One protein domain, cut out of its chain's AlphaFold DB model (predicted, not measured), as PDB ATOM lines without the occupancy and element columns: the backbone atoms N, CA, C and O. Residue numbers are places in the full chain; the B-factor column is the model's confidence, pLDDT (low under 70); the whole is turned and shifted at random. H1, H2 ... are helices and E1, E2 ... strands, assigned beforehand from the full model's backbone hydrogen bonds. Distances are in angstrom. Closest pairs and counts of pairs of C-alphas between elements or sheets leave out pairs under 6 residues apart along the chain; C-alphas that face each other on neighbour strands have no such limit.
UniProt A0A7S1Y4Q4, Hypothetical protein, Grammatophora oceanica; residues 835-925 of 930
ATOM      1  N   GLU A 835     201.212 366.537 289.776       96.56
ATOM      2  CA  GLU A 835     202.246 366.304 290.798       96.56
ATOM      3  C   GLU A 835     202.664 367.604 291.506       96.56
ATOM      4  O   GLU A 835     202.801 367.647 292.733       96.56
ATOM      5  N   ALA A 836     202.764 368.715 290.766       96.12
ATOM      6  CA  ALA A 836     202.984 370.033 291.360       96.12
ATOM      7  C   ALA A 836     201.814 370.468 292.265       96.12
ATOM      8  O   ALA A 836     202.038 371.017 293.348       96.12
ATOM      9  N   ALA A 837     200.568 370.207 291.856       96.75
ATOM     10  CA  ALA A 837     199.382 370.517 292.646       96.75
ATOM     11  C   ALA A 837     199.295 369.676 293.929       96.75
ATOM     12  O   ALA A 837     199.007 370.227 294.990       96.75
ATOM     13  N   ILE A 838     199.597 368.378 293.848       97.31
ATOM     14  CA  ILE A 838     199.655 367.457 294.992       97.31
ATOM     15  C   ILE A 838     200.734 367.920 295.974       97.31
ATOM     16  O   ILE A 838     200.454 368.102 297.157       97.31
ATOM     17  N   THR A 839     201.940 368.206 295.474       95.56
ATOM     18  CA  THR A 839     203.052 368.710 296.294       95.56
ATOM     19  C   THR A 839     202.676 370.015 296.996       95.56
ATOM     20  O   THR A 839     202.907 370.165 298.194       95.56
ATOM     21  N   SER A 840     202.039 370.949 296.281       93.44
ATOM     22  CA  SER A 840     201.590 372.221 296.856       93.44
ATOM     23  C   SER A 840     200.471 372.063 297.888       93.44
ATOM     24  O   SER A 840     200.306 372.951 298.724       93.44
ATOM     25  N   ALA A 841     199.669 371.003 297.804       92.81
ATOM     26  CA  ALA A 841     198.565 370.739 298.718       92.81
ATOM     27  C   ALA A 841     198.976 369.907 299.946       92.81
ATOM     28  O   ALA A 841     198.156 369.739 300.849       92.81
ATOM     29  N   SER A 842     200.224 369.425 299.993       89.69
ATOM     30  CA  SER A 842     200.763 368.624 301.096       89.69
ATOM     31  C   SER A 842     200.523 369.292 302.454       89.69
ATOM     32  O   SER A 842     200.782 370.484 302.641       89.69
ATOM     33  N   GLY A 843     199.966 368.529 303.396       83.88
ATOM     34  CA  GLY A 843     199.581 369.015 304.725       83.88
ATOM     35  C   GLY A 843     198.175 369.625 304.807       83.88
ATOM     36  O   GLY A 843     197.678 369.841 305.910       83.88
ATOM     37  N   LYS A 844     197.485 369.844 303.675       89.81
ATOM     38  CA  LYS A 844     196.051 370.181 303.628       89.81
ATOM     39  C   LYS A 844     195.257 368.990 303.108       89.81
ATOM     40  O   LYS A 844     194.944 368.920 301.920       89.81
ATOM     41  N   LEU A 845     194.873 368.100 304.026       92.62
ATOM     42  CA  LEU A 845     194.293 366.780 303.738       92.62
ATOM     43  C   LEU A 845     193.232 366.795 302.628       92.62
ATOM     44  O   LEU A 845     193.361 366.089 301.633       92.62
ATOM     45  N   HIS A 846     192.210 367.642 302.745       92.44
ATOM     46  CA  HIS A 846     191.150 367.767 301.739       92.44
ATOM     47  C   HIS A 846     191.635 368.224 300.349       92.44
ATOM     48  O   HIS A 846     191.182 367.681 299.342       92.44
ATOM     49  N   HIS A 847     192.543 369.201 300.262       94.62
ATOM     50  CA  HIS A 847     193.089 369.669 298.985       94.62
ATOM     51  C   HIS A 847     193.983 368.612 298.341       94.62
ATOM     52  O   HIS A 847     193.862 368.371 297.142       94.62
ATOM     53  N   GLU A 848     194.829 367.958 299.137       95.94
ATOM     54  CA  GLU A 848     195.699 366.874 298.681       95.94
ATOM     55  C   GLU A 848     194.868 365.695 298.158       95.94
ATOM     56  O   GLU A 848     195.088 365.231 297.042       95.94
ATOM     57  N   SER A 849     193.831 365.297 298.906       96.00
ATOM     58  CA  SER A 849     192.888 364.246 298.500       96.00
ATOM     59  C   SER A 849     192.195 364.581 297.176       96.00
ATOM     60  O   SER A 849     192.119 363.739 296.285       96.00
ATOM     61  N   ILE A 850     191.729 365.827 297.010       96.00
ATOM     62  CA  ILE A 850     191.080 366.284 295.773       96.00
ATOM     63  C   ILE A 850     192.065 366.289 294.598       96.00
ATOM     64  O   ILE A 850     191.685 365.879 293.502       96.00
ATOM     65  N   ALA A 851     193.301 366.760 294.795       97.12
ATOM     66  CA  ALA A 851     194.321 366.798 293.749       97.12
ATOM     67  C   ALA A 851     194.671 365.385 293.259       97.12
ATOM     68  O   ALA A 851     194.697 365.144 292.053       97.12
ATOM     69  N   LEU A 852     194.854 364.448 294.197       96.75
ATOM     70  CA  LEU A 852     195.085 363.032 293.913       96.75
ATOM     71  C   LEU A 852     193.891 362.395 293.191       96.75
ATOM     72  O   LEU A 852     194.082 361.709 292.190       96.75
ATOM     73  N   GLU A 853     192.658 362.664 293.635       95.69
ATOM     74  CA  GLU A 853     191.452 362.167 292.959       95.69
ATOM     75  C   GLU A 853     191.359 362.695 291.519       95.69
ATOM     76  O   GLU A 853     191.076 361.930 290.597       95.69
ATOM     77  N   GLN A 854     191.602 363.991 291.298       95.44
ATOM     78  CA  GLN A 854     191.560 364.566 289.952       95.44
ATOM     79  C   GLN A 854     192.652 363.987 289.040       95.44
ATOM     80  O   GLN A 854     192.363 363.661 287.886       95.44
ATOM     81  N   ALA A 855     193.869 363.788 289.559       95.94
ATOM     82  CA  ALA A 855     194.953 363.127 288.834       95.94
ATOM     83  C   ALA A 855     194.573 361.688 288.446       95.94
ATOM     84  O   ALA A 855     194.717 361.294 287.288       95.94
ATOM     85  N   ALA A 856     194.000 360.931 289.387       93.69
ATOM     86  CA  ALA A 856     193.534 359.571 289.143       93.69
ATOM     87  C   ALA A 856     192.473 359.521 288.033       93.69
ATOM     88  O   ALA A 856     192.604 358.759 287.075       93.69
ATOM     89  N   LEU A 857     191.444 360.371 288.122       91.69
ATOM     90  CA  LEU A 857     190.373 360.441 287.125       91.69
ATOM     91  C   LEU A 857     190.889 360.862 285.742       91.69
ATOM     92  O   LEU A 857     190.385 360.371 284.731       91.69
ATOM     93  N   PHE A 858     191.890 361.743 285.683       93.25
ATOM     94  CA  PHE A 858     192.533 362.123 284.429       93.25
ATOM     95  C   PHE A 858     193.219 360.927 283.755       93.25
ATOM     96  O   PHE A 858     192.931 360.658 282.590       93.25
ATOM     97  N   HIS A 859     194.067 360.190 284.479       91.62
ATOM     98  CA  HIS A 859     194.802 359.039 283.932       91.62
ATOM     99  C   HIS A 859     193.881 357.894 283.514       91.62
ATOM    100  O   HIS A 859     194.020 357.365 282.411       91.62
ATOM    101  N   ILE A 860     192.857 357.590 284.319       89.31
ATOM    102  CA  ILE A 860     191.819 356.609 283.957       89.31
ATOM    103  C   ILE A 860     191.109 357.033 282.665       89.31
ATOM    104  O   ILE A 860     190.894 356.210 281.777       89.31
ATOM    105  N   GLY A 861     190.788 358.324 282.518       87.69
ATOM    106  CA  GLY A 861     190.186 358.872 281.299       87.69
ATOM    107  C   GLY A 861     191.088 358.808 280.059       87.69
ATOM    108  O   GLY A 861     190.578 358.849 278.942       87.69
ATOM    109  N   GLN A 862     192.408 358.683 280.240       87.75
ATOM    110  CA  GLN A 862     193.390 358.432 279.173       87.75
ATOM    111  C   GLN A 862     193.665 356.937 278.948       87.75
ATOM    112  O   GLN A 862     194.549 356.593 278.167       87.75
ATOM    113  N   PHE A 863     192.909 356.052 279.605       87.62
ATOM    114  CA  PHE A 863     193.103 354.599 279.601       87.62
ATOM    115  C   PHE A 863     194.418 354.122 280.256       87.62
ATOM    116  O   PHE A 863     194.794 352.963 280.084       87.62
ATOM    117  N   ASP A 864     195.085 354.961 281.062       86.44
ATOM    118  CA  ASP A 864     196.214 354.556 281.914       86.44
ATOM    119  C   ASP A 864     195.714 354.155 283.310       86.44
ATOM    120  O   ASP A 864     195.730 354.916 284.282       86.44
ATOM    121  N   VAL A 865     195.221 352.919 283.397       85.38
ATOM    122  CA  VAL A 865     194.654 352.355 284.632       85.38
ATOM    123  C   VAL A 865     195.719 352.160 285.716       85.38
ATOM    124  O   VAL A 865     195.398 352.232 286.901       85.38
ATOM    125  N   SER A 866     196.986 351.947 285.340       85.88
ATOM    126  CA  SER A 866     198.071 351.725 286.301       85.88
ATOM    127  C   SER A 866     198.410 353.011 287.049       85.88
ATOM    128  O   SER A 866     198.378 353.028 288.280       85.88
ATOM    129  N   ALA A 867     198.688 354.097 286.318       87.75
ATOM    130  CA  ALA A 867     198.940 355.400 286.931       87.75
ATOM    131  C   ALA A 867     197.695 355.902 287.676       87.75
ATOM    132  O   ALA A 867     197.781 356.349 288.820       87.75
ATOM    133  N   GLY A 868     196.514 355.748 287.067       88.81
ATOM    134  CA  GLY A 868     195.240 356.102 287.687       88.81
ATOM    135  C   GLY A 868     194.985 355.386 289.016       88.81
ATOM    136  O   GLY A 868     194.578 356.022 289.989       88.81
ATOM    137  N   GLY A 869     195.267 354.082 289.088       86.31
ATOM    138  CA  GLY A 869     195.124 353.288 290.309       86.31
ATOM    139  C   GLY A 869     196.089 353.697 291.422       86.31
ATOM    140  O   GLY A 869     195.693 353.722 292.586       86.31
ATOM    141  N   GLU A 870     197.325 354.080 291.089       90.06
ATOM    142  CA  GLU A 870     198.288 354.606 292.066       90.06
ATOM    143  C   GLU A 870     197.785 355.896 292.723       90.06
ATOM    144  O   GLU A 870     197.685 355.985 293.951       90.06
ATOM    145  N   TYR A 871     197.406 356.885 291.909       93.50
ATOM    146  CA  TYR A 871     196.864 358.143 292.419       93.50
ATOM    147  C   TYR A 871     195.578 357.928 293.220       93.50
ATOM    148  O   TYR A 871     195.395 358.572 294.252       93.50
ATOM    149  N   MET A 872     194.711 357.001 292.795       92.00
ATOM    150  CA  MET A 872     193.471 356.701 293.509       92.00
ATOM    151  C   MET A 872     193.738 356.095 294.891       92.00
ATOM    152  O   MET A 872     193.127 356.527 295.864       92.00
ATOM    153  N   ARG A 873     194.682 355.150 295.019       88.69
ATOM    154  CA  ARG A 873     195.072 354.590 296.327       88.69
ATOM    155  C   ARG A 873     195.573 355.672 297.278       88.69
ATOM    156  O   ARG A 873     195.144 355.741 298.429       88.69
ATOM    157  N   ARG A 874     196.438 356.557 296.779       93.62
ATOM    158  CA  ARG A 874     196.923 357.719 297.537       93.62
ATOM    159  C   ARG A 874     195.762 358.641 297.933       93.62
ATOM    160  O   ARG A 874     195.712 359.081 299.080       93.62
ATOM    161  N   ALA A 875     194.809 358.896 297.029       94.19
ATOM    162  CA  ALA A 875     193.616 359.696 297.316       94.19
ATOM    163  C   ALA A 875     192.768 359.071 298.433       94.19
ATOM    164  O   ALA A 875     192.394 359.769 299.370       94.19
ATOM    165  N   VAL A 876     192.508 357.759 298.371       93.06
ATOM    166  CA  VAL A 876     191.769 357.013 299.402       93.06
ATOM    167  C   VAL A 876     192.474 357.103 300.754       93.06
ATOM    168  O   VAL A 876     191.831 357.447 301.743       93.06
ATOM    169  N   SER A 877     193.796 356.896 300.798       91.50
ATOM    170  CA  SER A 877     194.587 357.060 302.026       91.50
ATOM    171  C   SER A 877     194.418 358.458 302.626       91.50
ATOM    172  O   SER A 877     194.173 358.595 303.823       91.50
ATOM    173  N   LYS A 878     194.480 359.510 301.800       94.69
ATOM    174  CA  LYS A 878     194.318 360.892 302.274       94.69
ATOM    175  C   LYS A 878     192.883 361.222 302.688       94.69
ATOM    176  O   LYS A 878     192.691 361.938 303.671       94.69
ATOM    177  N   TYR A 879     191.875 360.643 302.034       96.19
ATOM    178  CA  TYR A 879     190.485 360.745 302.479       96.19
ATOM    179  C   TYR A 879     190.240 360.028 303.815       96.19
ATOM    180  O   TYR A 879     189.477 360.544 304.634       96.19
ATOM    181  N   LEU A 880     190.906 358.896 304.072       93.62
ATOM    182  CA  LEU A 880     190.878 358.208 305.368       93.62
ATOM    183  C   LEU A 880     191.543 359.043 306.468       93.62
ATOM    184  O   LEU A 880     190.950 359.216 307.533       93.62
ATOM    185  N   GLU A 881     192.717 359.625 306.196       94.50
ATOM    186  CA  GLU A 881     193.384 360.570 307.108       94.50
ATOM    187  C   GLU A 881     192.498 361.793 307.409       94.50
ATOM    188  O   GLU A 881     192.460 362.274 308.540       94.50
ATOM    189  N   TRP A 882     191.732 362.272 306.420       96.31
ATOM    190  CA  TRP A 882     190.750 363.348 306.602       96.31
ATOM    191  C   TRP A 882     189.452 362.901 307.305       96.31
ATOM    192  O   TRP A 882     188.637 363.738 307.692       96.31
ATOM    193  N   ASN A 883     189.254 361.594 307.496       97.56
ATOM    194  CA  ASN A 883     188.038 360.946 308.003       97.56
ATOM    195  C   ASN A 883     186.790 361.147 307.122       97.56
ATOM    196  O   ASN A 883     185.662 361.131 307.611       97.56
ATOM    197  N   ALA A 884     186.961 361.330 305.814       96.50
ATOM    198  CA  ALA A 884     185.853 361.444 304.865       96.50
ATOM    199  C   ALA A 884     185.351 360.053 304.429       96.50
ATOM    200  O   ALA A 884     185.398 359.702 303.250       96.50
ATOM    201  N   TYR A 885     184.892 359.240 305.381       95.12
ATOM    202  CA  TYR A 885     184.534 357.834 305.162       95.12
ATOM    203  C   TYR A 885     183.443 357.628 304.104       95.12
ATOM    204  O   TYR A 885     183.575 356.739 303.267       95.12
ATOM    205  N   ALA A 886     182.424 358.492 304.049       94.81
ATOM    206  CA  ALA A 886     181.398 358.409 303.004       94.81
ATOM    207  C   ALA A 886     181.976 358.650 301.599       94.81
ATOM    208  O   ALA A 886     181.536 358.053 300.619       94.81
ATOM    209  N   LYS A 887     183.004 359.504 301.490       95.56
ATOM    210  CA  LYS A 887     183.722 359.719 300.230       95.56
ATOM    211  C   LYS A 887     184.587 358.514 299.866       95.56
ATOM    212  O   LYS A 887     184.651 358.172 298.690       95.56
ATOM    213  N   VAL A 888     185.224 357.872 300.846       93.38
ATOM    214  CA  VAL A 888     185.978 356.630 300.623       93.38
ATOM    215  C   VAL A 888     185.055 355.539 300.085       93.38
ATOM    216  O   VAL A 888     185.352 354.994 299.028       93.38
ATOM    217  N   ALA A 889     183.907 355.303 300.729       90.44
ATOM    218  CA  ALA A 889     182.907 354.342 300.258       90.44
ATOM    219  C   ALA A 889     182.460 354.645 298.816       90.44
ATOM    220  O   ALA A 889     182.560 353.791 297.940       90.44
ATOM    221  N   ALA A 890     182.110 355.904 298.525       90.94
ATOM    222  CA  ALA A 890     181.718 356.320 297.177       90.94
ATOM    223  C   ALA A 890     182.827 356.136 296.119       90.94
ATOM    224  O   ALA A 890     182.532 355.938 294.938       90.94
ATOM    225  N   LEU A 891     184.105 356.244 296.503       89.25
ATOM    226  CA  LEU A 891     185.229 355.978 295.602       89.25
ATOM    227  C   LEU A 891     185.426 354.480 295.364       89.25
ATOM    228  O   LEU A 891     185.632 354.105 294.212       89.25
ATOM    229  N   VAL A 892     185.344 353.653 296.410       84.62
ATOM    230  CA  VAL A 892     185.476 352.190 296.315       84.62
ATOM    231  C   VAL A 892     184.395 351.622 295.399       84.62
ATOM    232  O   VAL A 892     184.740 351.008 294.393       84.62
ATOM    233  N   ASP A 893     183.123 351.956 295.635       83.94
ATOM    234  CA  ASP A 893     182.000 351.500 294.801       83.94
ATOM    235  C   ASP A 893     182.193 351.885 293.329       83.94
ATOM    236  O   ASP A 893     182.012 351.087 292.404       83.94
ATOM    237  N   LYS A 894     182.610 353.135 293.090       80.88
ATOM    238  CA  LYS A 894     182.867 353.628 291.737       80.88
ATOM    239  C   LYS A 894     184.014 352.865 291.078       80.88
ATOM    240  O   LYS A 894     183.951 352.610 289.878       80.88
ATOM    241  N   PHE A 895     185.059 352.517 291.815       73.38
ATOM    242  CA  PHE A 895     186.243 351.869 291.261       73.38
ATOM    243  C   PHE A 895     186.023 350.378 290.992       73.38
ATOM    244  O   PHE A 895     186.378 349.894 289.914       73.38
ATOM    245  N   GLU A 896     185.318 349.693 291.890       75.50
ATOM    246  CA  GLU A 896     184.847 348.328 291.663       75.50
ATOM    247  C   GLU A 896     183.932 348.257 290.437       75.50
ATOM    248  O   GLU A 896     184.107 347.388 289.582       75.50
ATOM    249  N   SER A 897     183.030 349.234 290.264       68.75
ATOM    250  CA  SER A 897     182.176 349.313 289.068       68.75
ATOM    251  C   SER A 897     182.956 349.526 287.760       68.75
ATOM    252  O   SER A 897     182.465 349.188 286.683       68.75
ATOM    253  N   LEU A 898     184.181 350.057 287.844       63.94
ATOM    254  CA  LEU A 898     185.110 350.215 286.719       63.94
ATOM    255  C   LEU A 898     186.001 348.975 286.501       63.94
ATOM    256  O   LEU A 898     186.856 348.994 285.616       63.94
ATOM    257  N   GLY A 899     185.802 347.898 287.272       61.53
ATOM    258  CA  GLY A 899     186.563 346.650 287.179       61.53
ATOM    259  C   GLY A 899     187.964 346.726 287.789       61.53
ATOM    260  O   GLY A 899     188.835 345.932 287.422       61.53
ATOM    261  N   ILE A 900     188.201 347.687 288.687       61.81
ATOM    262  CA  ILE A 900     189.492 347.881 289.339       61.81
ATOM    263  C   ILE A 900     189.319 347.627 290.841       61.81
ATOM    264  O   ILE A 900     188.579 348.335 291.517       61.81
ATOM    265  N   PHE A 901     190.001 346.605 291.359       61.41
ATOM    266  CA  PHE A 901     189.883 346.187 292.758       61.41
ATOM    267  C   PHE A 901     191.058 346.712 293.586       61.41
ATOM    268  O   PHE A 901     192.216 346.616 293.164       61.41
ATOM    269  N   ILE A 902     190.747 347.245 294.767       53.00
ATOM    270  CA  ILE A 902     191.711 347.636 295.801       53.00
ATOM    271  C   ILE A 902     191.616 346.555 296.883       53.00
ATOM    272  O   ILE A 902     190.556 346.411 297.481       53.00
ATOM    273  N   ASP A 903     192.663 345.748 297.091       50.88
ATOM    274  CA  ASP A 903     192.646 344.745 298.172       50.88
ATOM    275  C   ASP A 903     192.899 345.375 299.557       50.88
ATOM    276  O   ASP A 903     193.368 346.513 299.657       50.88
ATOM    277  N   ASP A 904     192.643 344.609 300.623       44.34
ATOM    278  CA  ASP A 904     192.834 345.022 302.026       44.34
ATOM    279  C   ASP A 904     194.282 345.445 302.372       44.34
ATOM    280  O   ASP A 904     194.517 346.099 303.387       44.34
ATOM    281  N   ASN A 905     195.263 345.119 301.521       43.75
ATOM    282  CA  ASN A 905     196.670 345.520 301.634       43.75
ATOM    283  C   ASN A 905     197.039 346.696 300.707       43.75
ATOM    284  O   ASN A 905     198.225 346.945 300.468       43.75
ATOM    285  N   ASN A 906     196.058 347.431 300.174       44.06
ATOM    286  CA  ASN A 906     196.253 348.501 299.196       44.06
ATOM    287  C   ASN A 906     196.943 348.034 297.899       44.06
ATOM    288  O   ASN A 906     197.668 348.825 297.308       44.06
ATOM    289  N   THR A 907     196.769 346.807 297.399       38.09
ATOM    290  CA  THR A 907     197.314 346.406 296.079       38.09
ATOM    291  C   THR A 907     196.250 346.438 294.973       38.09
ATOM    292  O   THR A 907     195.120 346.002 295.172       38.09
ATOM    293  N   VAL A 908     196.594 346.982 293.793       40.94
ATOM    294  CA  VAL A 908     195.675 347.076 292.638       40.94
ATOM    295  C   VAL A 908     195.732 345.782 291.831       40.94
ATOM    296  O   VAL A 908     196.777 345.446 291.270       40.94
ATOM    297  N   ARG A 909     194.600 345.081 291.710       42.56
ATOM    298  CA  ARG A 909     194.422 344.010 290.717       42.56
ATOM    299  C   ARG A 909     193.503 344.506 289.603       42.56
ATOM    300  O   ARG A 909     192.324 344.763 289.818       42.56
ATOM    301  N   SER A 910     194.064 344.637 288.405       38.19
ATOM    302  CA  SER A 910     193.316 344.874 287.169       38.19
ATOM    303  C   SER A 910     192.800 343.535 286.632       38.19
ATOM    304  O   SER A 910     193.598 342.622 286.408       38.19
ATOM    305  N   MET A 911     191.487 343.401 286.406       36.56
ATOM    306  CA  MET A 911     191.001 342.397 285.458       36.56
ATOM    307  C   MET A 911     191.235 342.939 284.053       36.56
ATOM    308  O   MET A 911     190.643 343.933 283.638       36.56
ATOM    309  N   THR A 912     192.100 342.263 283.303       32.12
ATOM    310  CA  THR A 912     192.286 342.499 281.874       32.12
ATOM    311  C   THR A 912     190.970 342.172 281.158       32.12
ATOM    312  O   THR A 912     190.683 341.014 280.859       32.12
ATOM    313  N   LEU A 913     190.127 343.180 280.928       30.92
ATOM    314  CA  LEU A 913     188.911 343.037 280.132       30.92
ATOM    315  C   LEU A 913     189.306 342.797 278.671       30.92
ATOM    316  O   LEU A 913     189.824 343.674 277.981       30.92
ATOM    317  N   TYR A 914     189.065 341.564 278.233       25.67
ATOM    318  CA  TYR A 914     189.055 341.134 276.841       25.67
ATOM    319  C   TYR A 914     188.228 342.121 276.005       25.67
ATOM    320  O   TYR A 914     187.051 342.342 276.281       25.67
ATOM    321  N   VAL A 915     188.835 342.697 274.971       26.75
ATOM    322  CA  VAL A 915     188.137 343.479 273.947       26.75
ATOM    323  C   VAL A 915     187.533 342.492 272.941       26.75
ATOM    324  O   VAL A 915     188.307 341.823 272.254       26.75
ATOM    325  N   PRO A 916     186.202 342.388 272.762       26.45
ATOM    326  CA  PRO A 916     185.661 341.812 271.547       26.45
ATOM    327  C   PRO A 916     185.725 342.897 270.473       26.45
ATOM    328  O   PRO A 916     185.063 343.935 270.545       26.45
ATOM    329  N   THR A 917     186.569 342.659 269.481       28.41
ATOM    330  CA  THR A 917     186.617 343.399 268.228       28.41
ATOM    331  C   THR A 917     185.227 343.478 267.592       28.41
ATOM    332  O   THR A 917     184.540 342.477 267.405       28.41
ATOM    333  N   LEU A 918     184.826 344.692 267.206       33.47
ATOM    334  CA  LEU A 918     183.742 344.928 266.255       33.47
ATOM    335  C   LEU A 918     184.136 344.323 264.896       33.47
ATOM    336  O   LEU A 918     184.793 344.965 264.082       33.47
ATOM    337  N   GLY A 919     183.737 343.073 264.667       27.62
ATOM    338  CA  GLY A 919     183.774 342.387 263.377       27.62
ATOM    339  C   GLY A 919     182.445 341.665 263.178       27.62
ATOM    340  O   GLY A 919     182.110 340.757 263.931       27.62
ATOM    341  N   GLY A 920     181.638 342.132 262.227       29.48
ATOM    342  CA  GLY A 920     180.255 341.691 262.070       29.48
ATOM    343  C   GLY A 920     180.088 340.255 261.571       29.48
ATOM    344  O   GLY A 920     180.862 339.772 260.754       29.48
ATOM    345  N   SER A 921     178.978 339.628 261.963       24.97
ATOM    346  CA  SER A 921     178.165 338.808 261.062       24.97
ATOM    347  C   SER A 921     176.719 338.725 261.576       24.97
ATOM    348  O   SER A 921     176.447 338.821 262.770       24.97
ATOM    349  N   ARG A 922     175.784 338.652 260.626       30.88
ATOM    350  CA  ARG A 922     174.325 338.610 260.787       30.88
ATOM    351  C   ARG A 922     173.845 337.267 261.364       30.88
ATOM    352  O   ARG A 922     174.262 336.241 260.849       30.88
ATOM    353  N   SER A 923     172.867 337.288 262.276       26.77
ATOM    354  CA  SER A 923     171.604 336.493 262.285       26.77
ATOM    355  C   SER A 923     170.919 336.704 263.655       26.77
ATOM    356  O   SER A 923     171.583 336.625 264.677       26.77
ATOM    357  N   ALA A 924     169.752 337.353 263.743       29.42
ATOM    358  CA  ALA A 924     168.385 336.831 263.589       29.42
ATOM    359  C   ALA A 924     167.911 335.921 264.747       29.42
ATOM    360  O   ALA A 924     168.271 334.756 264.750       29.42
ATOM    361  N   THR A 925     167.079 336.480 265.650       27.88
ATOM    362  CA  THR A 925     165.829 335.949 266.285       27.88
ATOM    363  C   THR A 925     165.475 336.876 267.470       27.88
ATOM    364  O   THR A 925     166.300 337.035 268.358       27.88
TER     365      THR A 925
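Overview. This is residues 835 to 925 of the 930 residues of the protein "Hypothetical protein" of Grammatophora oceanica (UniProt A0A7S1Y4Q4). Four helices fold back and forth, each running opposite to the one before, with the H2 and H3 hairpin as the core, H1 packed on H2 and H4 packed on H3. A small two-strand hairpin, E1 and E2, sits near H3 and the end of H4, and beyond it residues 914 to 925 stick out as a long tail. The printed part has 91 residues with four named helices and then two named strands, in the order H1 H2 H3 H4 E1 E2; the strands form one antiparallel sheet, E1 - E2, and the class is mostly helix. The whole is loose, with a radius of gyration of the C-alphas of 16.7 A and spans of 60 by 26 by 22 A, the tail making the length.

Along the chain. Start at the sheet: find C-alpha 900 at (189.492, 347.881, 289.339), where E1, residues 900 to 902, begins its 6.8 A. E2, residues 908 to 910, is 6.4 A long and ends at C-alpha 910 at (193.316, 344.874, 287.169). Look next at H3, residues 865 to 881, 24.0 A, and H4, residues 885 to 897, 18.4 A. H2, residues 845 to 861, is 24.1 A long. H1, residues 835 to 841, runs 9.8 A from C-alpha 835 at (202.246, 366.304, 290.798).

Arrangement. In the hairpin E1 and E2, look for N 901 and O 909, 3.3 A apart, and N 909 and O 901, 3.2 A apart, both within hydrogen-bond range; the strand directions stand at 157 degrees. From the sheet to H3, the closest C-alphas are those of Gly 869 and Val 908, 6.7 A; from H4 to E1, those of Phe 895 and Phe 901, 6.9 A. H2 and H3 touch, closest at the C-alphas of Ala 856 and Gly 868, 4.1 A, at a shallow tilt of 18 degrees, opposite ways, a helical hairpin. H3 touches H4 with residues 876 to 880 alone, closest at the C-alphas of Val 876 and Val 888, 5.9 A; this helical hairpin has a shallow tilt of 19 degrees. H2 touches H1 with residues 847 to 852 alone, closest at the C-alphas of Ala 841 and Glu 848, 4.8 A; this helical hairpin has a shallow tilt of 21 degrees. H2 and H4 are apart. In H1, H2, H3 and H4 every O i to N i+4 pair is within hydrogen-bond range.

Size, cuts and confidence. The two farthest C-alphas, those of Gly 843 and Thr 925, are 60.9 A apart. Residues 914 to 925 stand free; without them the body of 79 residues spans 37 by 25 by 19 A. The printed part has no cut, and the links between named elements are tight. The mean pLDDT of the printed part is 75.0, and residues 897 to 925 are under 70.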